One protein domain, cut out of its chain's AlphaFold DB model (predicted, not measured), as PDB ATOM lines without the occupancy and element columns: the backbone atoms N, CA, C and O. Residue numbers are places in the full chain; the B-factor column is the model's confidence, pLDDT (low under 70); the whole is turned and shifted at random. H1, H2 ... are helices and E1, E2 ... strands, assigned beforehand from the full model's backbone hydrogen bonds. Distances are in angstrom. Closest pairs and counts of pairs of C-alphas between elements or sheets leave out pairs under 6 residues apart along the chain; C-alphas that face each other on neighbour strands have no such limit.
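Overview. This is residues 4 to 105 of the 107 residues of an uncharacterized protein of Acidithiobacillus ferrivorans (UniProt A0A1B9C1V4). A strongly twisted sheet, with the long strands E2, E1 and E4 side by side and the short strands E3 and E5 in line along the other side of E4, makes the larger part of this model. A separate hairpin, E6 and E7, packs on the sheet through E7, mainly at E2, and H1 packs on E6 at one end of the whole. The printed part has 102 residues, with one named helix and seven named strands in the order H1 E1 E2 E3 E4 E5 E6 E7. The branched sheet is mixed, with E1 and E4 parallel and its other neighbour pairs antiparallel; the class is mostly strand. The whole is compact, with a radius of gyration of the C-alphas of 14.3 A and spans of 42 by 30 by 24 A.

Arrangement. In H1, residues 4 to 10, every O i to N i+4 pair is within hydrogen-bond range. E1, residues 16 to 24, and E2, residues 28 to 33, form an antiparallel hairpin at 163 degrees, with N 21 and O 31 2.9 A apart. On the other side of E1 lies E4, residues 52 to 61, parallel at 18 degrees, with N 20 and O 55 2.7 A apart. E3, residues 43 to 45, E4 and E5, residues 74 to 76, form a meander, each strand the antiparallel neighbour of the one before. The pairing of E4 is staggered: E3 lies beside its residues 54 to 56, with N 43 and O 56 2.8 A apart, and E5 beside its residues 59 to 61, with N 60 and O 75 2.8 A apart. E6, residues 89 to 95, and E7, residues 98 to 104, form an antiparallel hairpin at 160 degrees, with N 91 and O 102 2.7 A apart. The closest C-alphas of E2 and E7 are those of Thr 32 and Gly 101, 5.5 A apart. The closest C-alphas of H1 and E6 are those of Ala 5 and Tyr 94, 4.6 A apart. H1 is not on the branched sheet, with 3 pairs of C-alphas within 10 A.

Along the chain. H1 begins at C-alpha 4, (30.013, 37.083, -28.829), and is 10.1 A long. E1 measures 25.8 A, E2 16.5 A, E3 6.4 A, E4 28.7 A and E5 6.5 A. C-alpha 52, where E4 begins, is at (17.854, 30.633, -22.785). E6 measures 19.8 A and E7 20.3 A, ending at C-alpha 104, (16.098, 46.324, -16.394).

Size, cuts and confidence. The C-alphas of Leu 11 and Thr 63 are the two farthest apart, at 42.2 A. The printed part has no cut. The links E4 to E5 and E5 to E6 are long, with 12 residues each. Mean pLDDT of the printed part is 84.9; residues 62 to 73 and 75 to 83 are under 70.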
ATOM      1  N   ALA A   4      29.198  38.015 -29.604       96.56
ATOM      2  CA  ALA A   4      30.013  37.083 -28.829       96.56
ATOM      3  C   ALA A   4      29.136  36.124 -28.014       96.56
ATOM      4  O   ALA A   4      29.343  34.914 -28.077       96.56
ATOM      5  N   ALA A   5      28.113  36.656 -27.340       96.25
ATOM      6  CA  ALA A   5      27.124  35.852 -26.633       96.25
ATOM      7  C   ALA A   5      26.357  34.921 -27.574       96.25
ATOM      8  O   ALA A   5      26.196  33.750 -27.259       96.25
ATOM      9  N   LYS A   6      25.935  35.397 -28.753       95.69
ATOM     10  CA  LYS A   6      25.257  34.533 -29.730       95.69
ATOM     11  C   LYS A   6      26.128  33.343 -30.139       95.69
ATOM     12  O   LYS A   6      25.670  32.211 -30.073       95.69
ATOM     13  N   ARG A   7      27.389  33.601 -30.499       96.31
ATOM     14  CA  ARG A   7      28.332  32.546 -30.887       96.31
ATOM     15  C   ARG A   7      28.525  31.523 -29.771       96.31
ATOM     16  O   ARG A   7      28.525  30.335 -30.050       96.31
ATOM     17  N   GLU A   8      28.705  31.983 -28.535       96.75
ATOM     18  CA  GLU A   8      28.889  31.076 -27.402       96.75
ATOM     19  C   GLU A   8      27.616  30.272 -27.106       96.75
ATOM     20  O   GLU A   8      27.696  29.093 -26.779       96.75
ATOM     21  N   LEU A   9      26.439  30.883 -27.259       95.00
ATOM     22  CA  LEU A   9      25.153  30.213 -27.080       95.00
ATOM     23  C   LEU A   9      24.952  29.082 -28.094       95.00
ATOM     24  O   LEU A   9      24.506  28.007 -27.710       95.00
ATOM     25  N   ASP A  10      25.321  29.309 -29.357       95.50
ATOM     26  CA  ASP A  10      25.183  28.330 -30.444       95.50
ATOM     27  C   ASP A  10      26.080  27.088 -30.248       95.50
ATOM     28  O   ASP A  10      25.822  26.040 -30.834       95.50
ATOM     29  N   LEU A  11      27.125  27.182 -29.415       95.12
ATOM     30  CA  LEU A  11      28.006  26.058 -29.069       95.12
ATOM     31  C   LEU A  11      27.459  25.183 -27.931       95.12
ATOM     32  O   LEU A  11      28.031  24.131 -27.634       95.12
ATOM     33  N   ARG A  12      26.389  25.612 -27.253       93.81
ATOM     34  CA  ARG A  12      25.830  24.899 -26.101       93.81
ATOM     35  C   ARG A  12      24.825  23.844 -26.551       93.81
ATOM     36  O   ARG A  12      23.955  24.108 -27.372       93.81
ATOM     37  N   ASN A  13      24.898  22.669 -25.929       93.12
ATOM     38  CA  ASN A  13      23.919  21.588 -26.118       93.12
ATOM     39  C   ASN A  13      22.730  21.677 -25.149       93.12
ATOM     40  O   ASN A  13      21.747  20.962 -25.308       93.12
ATOM     41  N   GLU A  14      22.831  22.547 -24.144       92.75
ATOM     42  CA  GLU A  14      21.808  22.790 -23.130       92.75
ATOM     43  C   GLU A  14      21.497  24.289 -23.061       92.75
ATOM     44  O   GLU A  14      22.393  25.113 -23.319       92.75
ATOM     45  N   PRO A  15      20.264  24.667 -22.675       93.19
ATOM     46  CA  PRO A  15      19.912  26.062 -22.487       93.19
ATOM     47  C   PRO A  15      20.898  26.802 -21.572       93.19
ATOM     48  O   PRO A  15      21.520  26.247 -20.659       93.19
ATOM     49  N   LEU A  16      21.087  28.090 -21.833       95.00
ATOM     50  CA  LEU A  16      21.777  28.969 -20.905       95.00
ATOM     51  C   LEU A  16      20.817  29.348 -19.779       95.00
ATOM     52  O   LEU A  16      19.900  30.138 -19.989       95.00
ATOM     53  N   CYS A  17      21.062  28.820 -18.583       95.38
ATOM     54  CA  CYS A  17      20.332  29.212 -17.385       95.38
ATOM     55  C   CYS A  17      20.849  30.562 -16.876       95.38
ATOM     56  O   CYS A  17      21.994  30.682 -16.433       95.38
ATOM     57  N   VAL A  18      19.994  31.579 -16.941       95.50
ATOM     58  CA  VAL A  18      20.261  32.926 -16.442       95.50
ATOM     59  C   VAL A  18      19.364  33.194 -15.253       95.50
ATOM     60  O   VAL A  18      18.139  33.160 -15.348       95.50
ATOM     61  N   TYR A  19      19.981  33.504 -14.126       94.94
ATOM     62  CA  TYR A  19      19.282  33.810 -12.899       94.94
ATOM     63  C   TYR A  19      19.362  35.296 -12.577       94.94
ATOM     64  O   TYR A  19      20.444  35.876 -12.501       94.94
ATOM     65  N   LEU A  20      18.200  35.906 -12.399       93.88
ATOM     66  CA  LEU A  20      18.008  37.321 -12.155       93.88
ATOM     67  C   LEU A  20      17.564  37.514 -10.709       93.88
ATOM     68  O   LEU A  20      16.519  37.022 -10.281       93.88
ATOM     69  N   GLU A  21      18.347  38.281  -9.965       92.12
ATOM     70  CA  GLU A  21      18.030  38.635  -8.593       92.12
ATOM     71  C   GLU A  21      17.876  40.141  -8.457       92.12
ATOM     72  O   GLU A  21      18.788  40.918  -8.765       92.12
ATOM     73  N   LEU A  22      16.715  40.535  -7.946       90.62
ATOM     74  CA  LEU A  22      16.446  41.890  -7.507       90.62
ATOM     75  C   LEU A  22      16.424  41.924  -5.980       90.62
ATOM     76  O   LEU A  22      15.502  41.405  -5.353       90.62
ATOM     77  N   LEU A  23      17.436  42.548  -5.388       88.06
ATOM     78  CA  LEU A  23      17.535  42.731  -3.947       88.06
ATOM     79  C   LEU A  23      17.061  44.130  -3.553       88.06
ATOM     80  O   LEU A  23      17.642  45.134  -3.965       88.06
ATOM     81  N   PHE A  24      16.045  44.177  -2.697       83.25
ATOM     82  CA  PHE A  24      15.586  45.369  -1.998       83.25
ATOM     83  C   PHE A  24      16.265  45.459  -0.624       83.25
ATOM     84  O   PHE A  24      15.895  44.759   0.320       83.25
ATOM     85  N   SER A  25      17.271  46.324  -0.510       78.88
ATOM     86  CA  SER A  25      17.829  46.785   0.771       78.88
ATOM     87  C   SER A  25      17.649  48.313   0.875       78.88
ATOM     88  O   SER A  25      16.647  48.822   0.378       78.88
ATOM     89  N   CYS A  26      18.584  49.080   1.464       78.62
ATOM     90  CA  CYS A  26      18.551  50.548   1.309       78.62
ATOM     91  C   CYS A  26      18.693  50.989  -0.149       78.62
ATOM     92  O   CYS A  26      18.232  52.065  -0.513       78.62
ATOM     93  N   LEU A  27      19.376  50.184  -0.963       81.12
ATOM     94  CA  LEU A  27      19.542  50.417  -2.388       81.12
ATOM     95  C   LEU A  27      19.055  49.183  -3.136       81.12
ATOM     96  O   LEU A  27      19.281  48.050  -2.706       81.12
ATOM     97  N   ILE A  28      18.407  49.408  -4.276       85.31
ATOM     98  CA  ILE A  28      18.037  48.316  -5.171       85.31
ATOM     99  C   ILE A  28      19.313  47.792  -5.823       85.31
ATOM    100  O   ILE A  28      20.050  48.547  -6.460       85.31
ATOM    101  N   ARG A  29      19.558  46.489  -5.694       88.44
ATOM    102  CA  ARG A  29      20.655  45.809  -6.383       88.44
ATOM    103  C   ARG A  29      20.112  44.809  -7.382       88.44
ATOM    104  O   ARG A  29      19.180  44.066  -7.092       88.44
ATOM    105  N   LYS A  30      20.738  44.792  -8.553       92.38
ATOM    106  CA  LYS A  30      20.462  43.851  -9.634       92.38
ATOM    107  C   LYS A  30      21.673  42.951  -9.787       92.38
ATOM    108  O   LYS A  30      22.783  43.461  -9.932       92.38
ATOM    109  N   LYS A  31      21.467  41.640  -9.756       92.31
ATOM    110  CA  LYS A  31      22.526  40.665 -10.017       92.31
ATOM    111  C   LYS A  31      22.057  39.630 -11.021       92.31
ATOM    112  O   LYS A  31      20.905  39.204 -10.994       92.31
ATOM    113  N   THR A  32      22.968  39.261 -11.907       94.44
ATOM    114  CA  THR A  32      22.798  38.166 -12.854       94.44
ATOM    115  C   THR A  32      23.773  37.064 -12.496       94.44
ATOM    116  O   THR A  32      24.931  37.320 -12.165       94.44
ATOM    117  N   TYR A  33      23.289  35.833 -12.531       94.19
ATOM    118  CA  TYR A  33      24.087  34.651 -12.268       94.19
ATOM    119  C   TYR A  33      23.870  33.642 -13.388       94.19
ATOM    120  O   TYR A  33      22.774  33.526 -13.930       94.19
ATOM    121  N   PHE A  34      24.922  32.901 -13.713       94.31
ATOM    122  CA  PHE A  34      24.920  31.875 -14.749       94.31
ATOM    123  C   PHE A  34      25.260  30.549 -14.077       94.31
ATOM    124  O   PHE A  34      26.425  30.180 -13.959       94.31
ATOM    125  N   LEU A  35      24.235  29.902 -13.521       88.69
ATOM    126  CA  LEU A  35      24.356  28.727 -12.655       88.69
ATOM    127  C   LEU A  35      23.501  27.586 -13.204       88.69
ATOM    128  O   LEU A  35      22.446  27.823 -13.784       88.69
ATOM    129  N   SER A  36      23.926  26.346 -12.962       82.81
ATOM    130  CA  SER A  36      23.183  25.147 -13.376       82.81
ATOM    131  C   SER A  36      21.941  24.863 -12.519       82.81
ATOM    132  O   SER A  36      21.139  24.007 -12.879       82.81
ATOM    133  N   SER A  37      21.776  25.544 -11.381       82.75
ATOM    134  CA  SER A  37      20.623  25.402 -10.488       82.75
ATOM    135  C   SER A  37      20.035  26.761 -10.113       82.75
ATOM    136  O   SER A  37      20.747  27.762 -10.006       82.75
ATOM    137  N   HIS A  38      18.716  26.790  -9.913       81.81
ATOM    138  CA  HIS A  38      17.970  27.965  -9.469       81.81
ATOM    139  C   HIS A  38      17.561  27.826  -8.000       81.81
ATOM    140  O   HIS A  38      17.519  26.730  -7.436       81.81
ATOM    141  N   HIS A  39      17.242  28.954  -7.366       82.94
ATOM    142  CA  HIS A  39      16.676  28.942  -6.022       82.94
ATOM    143  C   HIS A  39      15.218  28.443  -6.076       82.94
ATOM    144  O   HIS A  39      14.503  28.866  -6.985       82.94
ATOM    145  N   PRO A  40      14.730  27.637  -5.115       83.31
ATOM    146  CA  PRO A  40      13.353  27.122  -5.127       83.31
ATOM    147  C   PRO A  40      12.266  28.203  -5.233       83.31
ATOM    148  O   PRO A  40      11.215  27.981  -5.818       83.31
ATOM    149  N   ASP A  41      12.547  29.393  -4.701       83.50
ATOM    150  CA  ASP A  41      11.629  30.542  -4.730       83.50
ATOM    151  C   ASP A  41      11.641  31.349  -6.044       83.50
ATOM    152  O   ASP A  41      11.025  32.414  -6.130       83.50
ATOM    153  N   SER A  42      12.394  30.907  -7.051       88.50
ATOM    154  CA  SER A  42      12.489  31.604  -8.337       88.50
ATOM    155  C   SER A  42      11.310  31.253  -9.234       88.50
ATOM    156  O   SER A  42      10.889  30.102  -9.289       88.50
ATOM    157  N   MET A  43      10.828  32.222 -10.007       89.81
ATOM    158  CA  MET A  43       9.875  31.976 -11.088       89.81
ATOM    159  C   MET A  43      10.603  31.855 -12.428       89.81
ATOM    160  O   MET A  43      11.566  32.582 -12.674       89.81
ATOM    161  N   LEU A  44      10.123  30.978 -13.305       91.81
ATOM    162  CA  LEU A  44      10.563  30.925 -14.697       91.81
ATOM    163  C   LEU A  44       9.871  32.045 -15.490       91.81
ATOM    164  O   LEU A  44       8.652  32.197 -15.413       91.81
ATOM    165  N   LEU A  45      10.646  32.827 -16.238       91.75
ATOM    166  CA  LEU A  45      10.160  33.862 -17.150       91.75
ATOM    167  C   LEU A  45      10.193  33.359 -18.598       91.75
ATOM    168  O   LEU A  45      11.073  32.586 -18.976       91.75
ATOM    169  N   ASP A  46       9.265  33.844 -19.424       89.12
ATOM    170  CA  ASP A  46       9.291  33.582 -20.864       89.12
ATOM    171  C   ASP A  46      10.416  34.392 -21.524       89.12
ATOM    172  O   ASP A  46      10.366  35.621 -21.603       89.12
ATOM    173  N   ALA A  47      11.459  33.693 -21.973       85.00
ATOM    174  CA  ALA A  47      12.601  34.290 -22.658       85.00
ATOM    175  C   ALA A  47      12.338  34.563 -24.148       85.00
ATOM    176  O   ALA A  47      13.178  35.174 -24.810       85.00
ATOM    177  N   HIS A  48      11.229  34.058 -24.704       86.19
ATOM    178  CA  HIS A  48      10.942  34.014 -26.143       86.19
ATOM    179  C   HIS A  48      12.078  33.404 -26.994       86.19
ATOM    180  O   HIS A  48      12.146  33.601 -28.208       86.19
ATOM    181  N   GLN A  49      12.979  32.648 -26.359       87.44
ATOM    182  CA  GLN A  49      14.144  32.025 -26.970       87.44
ATOM    183  C   GLN A  49      14.460  30.714 -26.240       87.44
ATOM    184  O   GLN A  49      14.938  30.732 -25.113       87.44
ATOM    185  N   ALA A  50      14.244  29.573 -26.898       88.25
ATOM    186  CA  ALA A  50      14.363  28.249 -26.272       88.25
ATOM    187  C   ALA A  50      15.776  27.898 -25.766       88.25
ATOM    188  O   ALA A  50      15.922  27.062 -24.882       88.25
ATOM    189  N   SER A  51      16.823  28.526 -26.312       93.31
ATOM    190  CA  SER A  51      18.203  28.315 -25.862       93.31
ATOM    191  C   SER A  51      18.571  29.097 -24.596       93.31
ATOM    192  O   SER A  51      19.708  29.002 -24.142       93.31
ATOM    193  N   VAL A  52      17.640  29.858 -24.011       94.31
ATOM    194  CA  VAL A  52      17.854  30.633 -22.785       94.31
ATOM    195  C   VAL A  52      16.713  30.366 -21.808       94.31
ATOM    196  O   VAL A  52      15.549  30.577 -22.130       94.31
ATOM    197  N   GLU A  53      17.051  29.962 -20.588       95.19
ATOM    198  CA  GLU A  53      16.099  29.847 -19.483       95.19
ATOM    199  C   GLU A  53      16.331  30.983 -18.494       95.19
ATOM    200  O   GLU A  53      17.440  31.150 -17.985       95.19
ATOM    201  N   ILE A  54      15.292  31.771 -18.210       94.81
ATOM    202  CA  ILE A  54      15.400  32.936 -17.330       94.81
ATOM    203  C   ILE A  54      14.642  32.664 -16.039       94.81
ATOM    204  O   ILE A  54      13.422  32.550 -16.033       94.81
ATOM    205  N   TRP A  55      15.365  32.635 -14.931       94.25
ATOM    206  CA  TRP A  55      14.814  32.451 -13.596       94.25
ATOM    207  C   TRP A  55      14.894  33.769 -12.833       94.25
ATOM    208  O   TRP A  55      15.941  34.407 -12.827       94.25
ATOM    209  N   PHE A  56      13.817  34.195 -12.181       91.94
ATOM    210  CA  PHE A  56      13.764  35.473 -11.476       91.94
ATOM    211  C   PHE A  56      13.303  35.319 -10.033       91.94
ATOM    212  O   PHE A  56      12.325  34.627  -9.754       91.94
ATOM    213  N   ARG A  57      13.960  36.044  -9.123       89.81
ATOM    214  CA  ARG A  57      13.433  36.295  -7.780       89.81
ATOM    215  C   ARG A  57      13.616  37.743  -7.348       89.81
ATOM    216  O   ARG A  57      14.606  38.403  -7.671       89.81
ATOM    217  N   ALA A  58      12.694  38.180  -6.501       88.19
ATOM    218  CA  ALA A  58      12.793  39.412  -5.739       88.19
ATOM    219  C   ALA A  58      12.981  39.081  -4.252       88.19
ATOM    220  O   ALA A  58      12.180  38.355  -3.661       88.19
ATOM    221  N   VAL A  59      14.028  39.625  -3.640       85.94
ATOM    222  CA  VAL A  59      14.366  39.394  -2.229       85.94
ATOM    223  C   VAL A  59      14.505  40.701  -1.477       85.94
ATOM    224  O   VAL A  59      14.907  41.717  -2.036       85.94
ATOM    225  N   GLY A  60      14.170  40.675  -0.195       82.06
ATOM    226  CA  GLY A  60      14.355  41.783   0.729       82.06
ATOM    227  C   GLY A  60      15.375  41.457   1.787       82.06
ATOM    228  O   GLY A  60      15.436  40.328   2.263       82.06
ATOM    229  N   ALA A  61      16.135  42.459   2.198       77.69
ATOM    230  CA  ALA A  61      16.956  42.381   3.393       77.69
ATOM    231  C   ALA A  61      16.246  43.071   4.564       77.69
ATOM    232  O   ALA A  61      15.798  44.210   4.429       77.69
ATOM    233  N   LYS A  62      16.180  42.416   5.732       67.94
ATOM    234  CA  LYS A  62      15.702  43.065   6.973       67.94
ATOM    235  C   LYS A  62      16.661  44.135   7.476       67.94
ATOM    236  O   LYS A  62      16.238  45.143   8.034       67.94
ATOM    237  N   THR A  63      17.954  43.894   7.302       65.88
ATOM    238  CA  THR A  63      19.027  44.789   7.719       65.88
ATOM    239  C   THR A  63      19.632  45.442   6.492       65.88
ATOM    240  O   THR A  63      20.001  44.795   5.511       65.88
ATOM    241  N   CYS A  64      19.706  46.766   6.521       57.53
ATOM    242  CA  CYS A  64      20.338  47.494   5.445       57.53
ATOM    243  C   CYS A  64      21.863  47.399   5.571       57.53
ATOM    244  O   CYS A  64      22.441  47.885   6.539       57.53
ATOM    245  N   SER A  65      22.509  46.813   4.562       62.81
ATOM    246  CA  SER A  65      23.951  46.927   4.359       62.81
ATOM    247  C   SER A  65      24.228  47.606   3.021       62.81
ATOM    248  O   SER A  65      23.692  47.203   1.987       62.81
ATOM    249  N   ILE A  66      25.089  48.625   3.041       60.88
ATOM    250  CA  ILE A  66      25.606  49.291   1.835       60.88
ATOM    251  C   ILE A  66      26.798  48.505   1.250       60.88
ATOM    252  O   ILE A  66      27.185  48.740   0.109       60.88
ATOM    253  N   SER A  67      27.339  47.501   1.956       65.06
ATOM    254  CA  SER A  67      28.443  46.667   1.454       65.06
ATOM    255  C   SER A  67      27.972  45.644   0.417       65.06
ATOM    256  O   SER A  67      26.847  45.153   0.504       65.06
ATOM    257  N   ASP A  68      28.822  45.282  -0.545       60.09
ATOM    258  CA  ASP A  68      28.530  44.248  -1.560       60.09
ATOM    259  C   ASP A  68      28.549  42.808  -1.023       60.09
ATOM    260  O   ASP A  68      28.367  41.849  -1.782       60.09
ATOM    261  N   GLN A  69      28.739  42.642   0.288       66.12
ATOM    262  CA  GLN A  69      28.744  41.328   0.911       66.12
ATOM    263  C   GLN A  69      27.347  40.687   0.899       66.12
ATOM    264  O   GLN A  69      26.335  41.398   0.917       66.12
ATOM    265  N   PRO A  70      27.276  39.343   0.865       62.41
ATOM    266  CA  PRO A  70      26.017  38.625   0.994       62.41
ATOM    267  C   PRO A  70      25.298  39.035   2.282       62.41
ATOM    268  O   PRO A  70      25.878  38.987   3.366       62.41
ATOM    269  N   VAL A  71      24.035  39.442   2.165       64.69
ATOM    270  CA  VAL A  71      23.196  39.714   3.334       64.69
ATOM    271  C   VAL A  71      22.709  38.374   3.882       64.69
ATOM    272  O   VAL A  71      22.191  37.562   3.123       64.69
ATOM    273  N   GLN A  72      22.894  38.126   5.180       61.25
ATOM    274  CA  GLN A  72      22.490  36.857   5.800       61.25
ATOM    275  C   GLN A  72      20.966  36.747   5.983       61.25
ATOM    276  O   GLN A  72      20.408  35.669   5.805       61.25
ATOM    277  N   ASP A  73      20.280  37.863   6.246       66.06
ATOM    278  CA  ASP A  73      18.838  37.893   6.532       66.06
ATOM    279  C   ASP A  73      17.995  38.243   5.296       66.06
ATOM    280  O   ASP A  73      17.228  39.215   5.295       66.06
ATOM    281  N   LEU A  74      18.156  37.464   4.224       73.00
ATOM    282  CA  LEU A  74      17.314  37.590   3.036       73.00
ATOM    283  C   LEU A  74      15.961  36.923   3.271       73.00
ATOM    284  O   LEU A  74      15.873  35.747   3.614       73.00
ATOM    285  N   GLN A  75      14.891  37.674   3.037       68.62
ATOM    286  CA  GLN A  75      13.542  37.141   2.946       68.62
ATOM    287  C   GLN A  75      13.046  37.270   1.516       68.62
ATOM    288  O   GLN A  75      13.006  38.364   0.950       68.62
ATOM    289  N   THR A  76      12.636  36.148   0.938       67.75
ATOM    290  CA  THR A  76      11.868  36.160  -0.302       67.75
ATOM    291  C   THR A  76      10.540  36.854  -0.025       67.75
ATOM    292  O   THR A  76       9.798  36.465   0.881       67.75
ATOM    293  N   PHE A  77      10.232  37.901  -0.788       65.75
ATOM    294  CA  PHE A  77       8.908  38.500  -0.712       65.75
ATOM    295  C   PHE A  77       7.917  37.567  -1.414       65.75
ATOM    296  O   PHE A  77       8.143  37.232  -2.579       65.75
ATOM    297  N   PRO A  78       6.818  37.143  -0.761       57.62
ATOM    298  CA  PRO A  78       5.800  36.361  -1.442       57.62
ATOM    299  C   PRO A  78       5.289  37.161  -2.642       57.62
ATOM    300  O   PRO A  78       4.811  38.288  -2.491       57.62
ATOM    301  N   LEU A  79       5.403  36.555  -3.825       55.12
ATOM    302  CA  LEU A  79       5.303  37.160  -5.158       55.12
ATOM    303  C   LEU A  79       3.918  37.755  -5.520       55.12
ATOM    304  O   LEU A  79       3.631  38.039  -6.676       55.12
ATOM    305  N   LYS A  80       3.032  38.001  -4.546       56.69
ATOM    306  CA  LYS A  80       1.650  38.467  -4.767       56.69
ATOM    307  C   LYS A  80       1.540  39.805  -5.523       56.69
ATOM    308  O   LYS A  80       0.442  40.152  -5.939       56.69
ATOM    309  N   ARG A  81       2.632  40.573  -5.670       59.91
ATOM    310  CA  ARG A  81       2.708  41.808  -6.483       59.91
ATOM    311  C   ARG A  81       4.019  41.927  -7.271       59.91
ATOM    312  O   ARG A  81       4.584  43.015  -7.352       59.91
ATOM    313  N   THR A  82       4.561  40.829  -7.794       62.28
ATOM    314  CA  THR A  82       5.845  40.895  -8.514       62.28
ATOM    315  C   THR A  82       5.767  41.200  -9.983       62.28
ATOM    316  O   THR A  82       6.811  41.502 -10.542       62.28
ATOM    317  N   ASP A  83       4.582  41.248 -10.580       69.50
ATOM    318  CA  ASP A  83       4.430  41.645 -11.984       69.50
ATOM    319  C   ASP A  83       5.055  43.022 -12.262       69.50
ATOM    320  O   ASP A  83       5.666  43.235 -13.305       69.50
ATOM    321  N   ALA A  84       4.999  43.934 -11.281       75.81
ATOM    322  CA  ALA A  84       5.635  45.253 -11.343       75.81
ATOM    323  C   ALA A  84       7.176  45.210 -11.318       75.81
ATOM    324  O   ALA A  84       7.831  46.180 -11.690       75.81
ATOM    325  N   PHE A  85       7.754  44.100 -10.862       83.88
ATOM    326  CA  PHE A  85       9.191  43.890 -10.712       83.88
ATOM    327  C   PHE A  85       9.730  42.814 -11.656       83.88
ATOM    328  O   PHE A  85      10.900  42.460 -11.544       83.88
ATOM    329  N   ILE A  86       8.919  42.303 -12.587       88.06
ATOM    330  CA  ILE A  86       9.411  41.426 -13.648       88.06
ATOM    331  C   ILE A  86      10.254  42.277 -14.610       88.06
ATOM    332  O   ILE A  86       9.753  43.274 -15.148       88.06
ATOM    333  N   PRO A  87      11.531  41.923 -14.840       91.06
ATOM    334  CA  PRO A  87      12.367  42.614 -15.810       91.06
ATOM    335  C   PRO A  87      11.723  42.626 -17.196       91.06
ATOM    336  O   PRO A  87      11.177  41.627 -17.656       91.06
ATOM    337  N   ARG A  88      11.802  43.767 -17.882       90.88
ATOM    338  CA  ARG A  88      11.241  43.941 -19.232       90.88
ATOM    339  C   ARG A  88      12.236  43.595 -20.332       90.88
ATOM    340  O   ARG A  88      11.832  43.361 -21.465       90.88
ATOM    341  N   TRP A  89      13.524  43.600 -20.007       93.06
ATOM    342  CA  TRP A  89      14.594  43.258 -20.932       93.06
ATOM    343  C   TRP A  89      15.777  42.638 -20.189       93.06
ATOM    344  O   TRP A  89      16.036  42.952 -19.024       93.06
ATOM    345  N   LEU A  90      16.510  41.790 -20.908       94.69
ATOM    346  CA  LEU A  90      17.765  41.174 -20.500       94.69
ATOM    347  C   LEU A  90      18.758  41.305 -21.662       94.69
ATOM    348  O   LEU A  90      18.484  40.891 -22.789       94.69
ATOM    349  N   SER A  91      19.915  41.893 -21.391       95.44
ATOM    350  CA  SER A  91      21.056  41.931 -22.293       95.44
ATOM    351  C   SER A  91      22.085  40.911 -21.832       95.44
ATOM    352  O   SER A  91      22.453  40.890 -20.661       95.44
ATOM    353  N   LEU A  92      22.541  40.078 -22.763       96.44
ATOM    354  CA  LEU A  92      23.564  39.064 -22.539       96.44
ATOM    355  C   LEU A  92      24.790  39.374 -23.392       96.44
ATOM    356  O   LEU A  92      24.660  39.710 -24.578       96.44
ATOM    357  N   ASP A  93      25.955  39.221 -22.780       97.19
ATOM    358  CA  ASP A  93      27.268  39.321 -23.397       97.19
ATOM    359  C   ASP A  93      28.157  38.155 -22.939       97.19
ATOM    360  O   ASP A  93      27.893  37.507 -21.924       97.19
ATOM    361  N   TYR A  94      29.213  37.892 -23.701       97.00
ATOM    362  CA  TYR A  94      30.224  36.904 -23.361       97.00
ATOM    363  C   TYR A  94      31.606  37.493 -23.612       97.00
ATOM    364  O   TYR A  94      31.988  37.766 -24.754       97.00
ATOM    365  N   ARG A  95      32.370  37.707 -22.538       95.44
ATOM    366  CA  ARG A  95      33.703  38.312 -22.614       95.44
ATOM    367  C   ARG A  95      34.645  37.639 -21.634       95.44
ATOM    368  O   ARG A  95      34.262  37.318 -20.518       95.44
ATOM    369  N   LYS A  96      35.902  37.461 -22.048       94.62
ATOM    370  CA  LYS A  96      36.959  36.841 -21.226       94.62
ATOM    371  C   LYS A  96      36.595  35.444 -20.679       94.62
ATOM    372  O   LYS A  96      37.064  35.079 -19.612       94.62
ATOM    373  N   GLY A  97      35.799  34.673 -21.424       94.62
ATOM    374  CA  GLY A  97      35.380  33.323 -21.024       94.62
ATOM    375  C   GLY A  97      34.229  33.290 -20.017       94.62
ATOM    376  O   GLY A  97      33.928  32.231 -19.479       94.62
ATOM    377  N   GLU A  98      33.590  34.432 -19.753       96.00
ATOM    378  CA  GLU A  98      32.512  34.542 -18.776       96.00
ATOM    379  C   GLU A  98      31.260  35.163 -19.395       96.00
ATOM    380  O   GLU A  98      31.318  36.108 -20.194       96.00
ATOM    381  N   TRP A  99      30.110  34.627 -18.986       96.56
ATOM    382  CA  TRP A  99      28.805  35.195 -19.283       96.56
ATOM    383  C   TRP A  99      28.539  36.415 -18.416       96.56
ATOM    384  O   TRP A  99      28.820  36.427 -17.218       96.56
ATOM    385  N   ILE A 100      27.958  37.438 -19.030       96.62
ATOM    386  CA  ILE A 100      27.592  38.677 -18.356       96.62
ATOM    387  C   ILE A 100      26.182  39.045 -18.766       96.62
ATOM    388  O   ILE A 100      25.820  38.980 -19.940       96.62
ATOM    389  N   GLY A 101      25.382  39.426 -17.777       95.25
ATOM    390  CA  GLY A 101      23.993  39.784 -17.977       95.25
ATOM    391  C   GLY A 101      23.667  41.103 -17.305       95.25
ATOM    392  O   GLY A 101      24.057  41.342 -16.164       95.25
ATOM    393  N   GLU A 102      22.880  41.920 -17.981       95.62
ATOM    394  CA  GLU A 102      22.240  43.086 -17.387       95.62
ATOM    395  C   GLU A 102      20.755  43.044 -17.697       95.62
ATOM    396  O   GLU A 102      20.358  42.756 -18.820       95.62
ATOM    397  N   PHE A 103      19.924  43.352 -16.709       95.00
ATOM    398  CA  PHE A 103      18.482  43.432 -16.899       95.00
ATOM    399  C   PHE A 103      17.941  44.757 -16.387       95.00
ATOM    400  O   PHE A 103      18.568  45.450 -15.569       95.00
ATOM    401  N   GLY A 104      16.744  45.106 -16.839       91.62
ATOM    402  CA  GLY A 104      16.098  46.324 -16.394       91.62
ATOM    403  C   GLY A 104      14.610  46.382 -16.672       91.62
ATOM    404  O   GLY A 104      13.970  45.416 -17.084       91.62
ATOM    405  N   TYR A 105      14.086  47.567 -16.399       87.62
ATOM    406  CA  TYR A 105      12.678  47.914 -16.477       87.62
ATOM    407  C   TYR A 105      12.518  49.037 -17.499       87.62
ATOM    408  O   TYR A 105      13.466  49.784 -17.754       87.62
TER     409      TYR A 105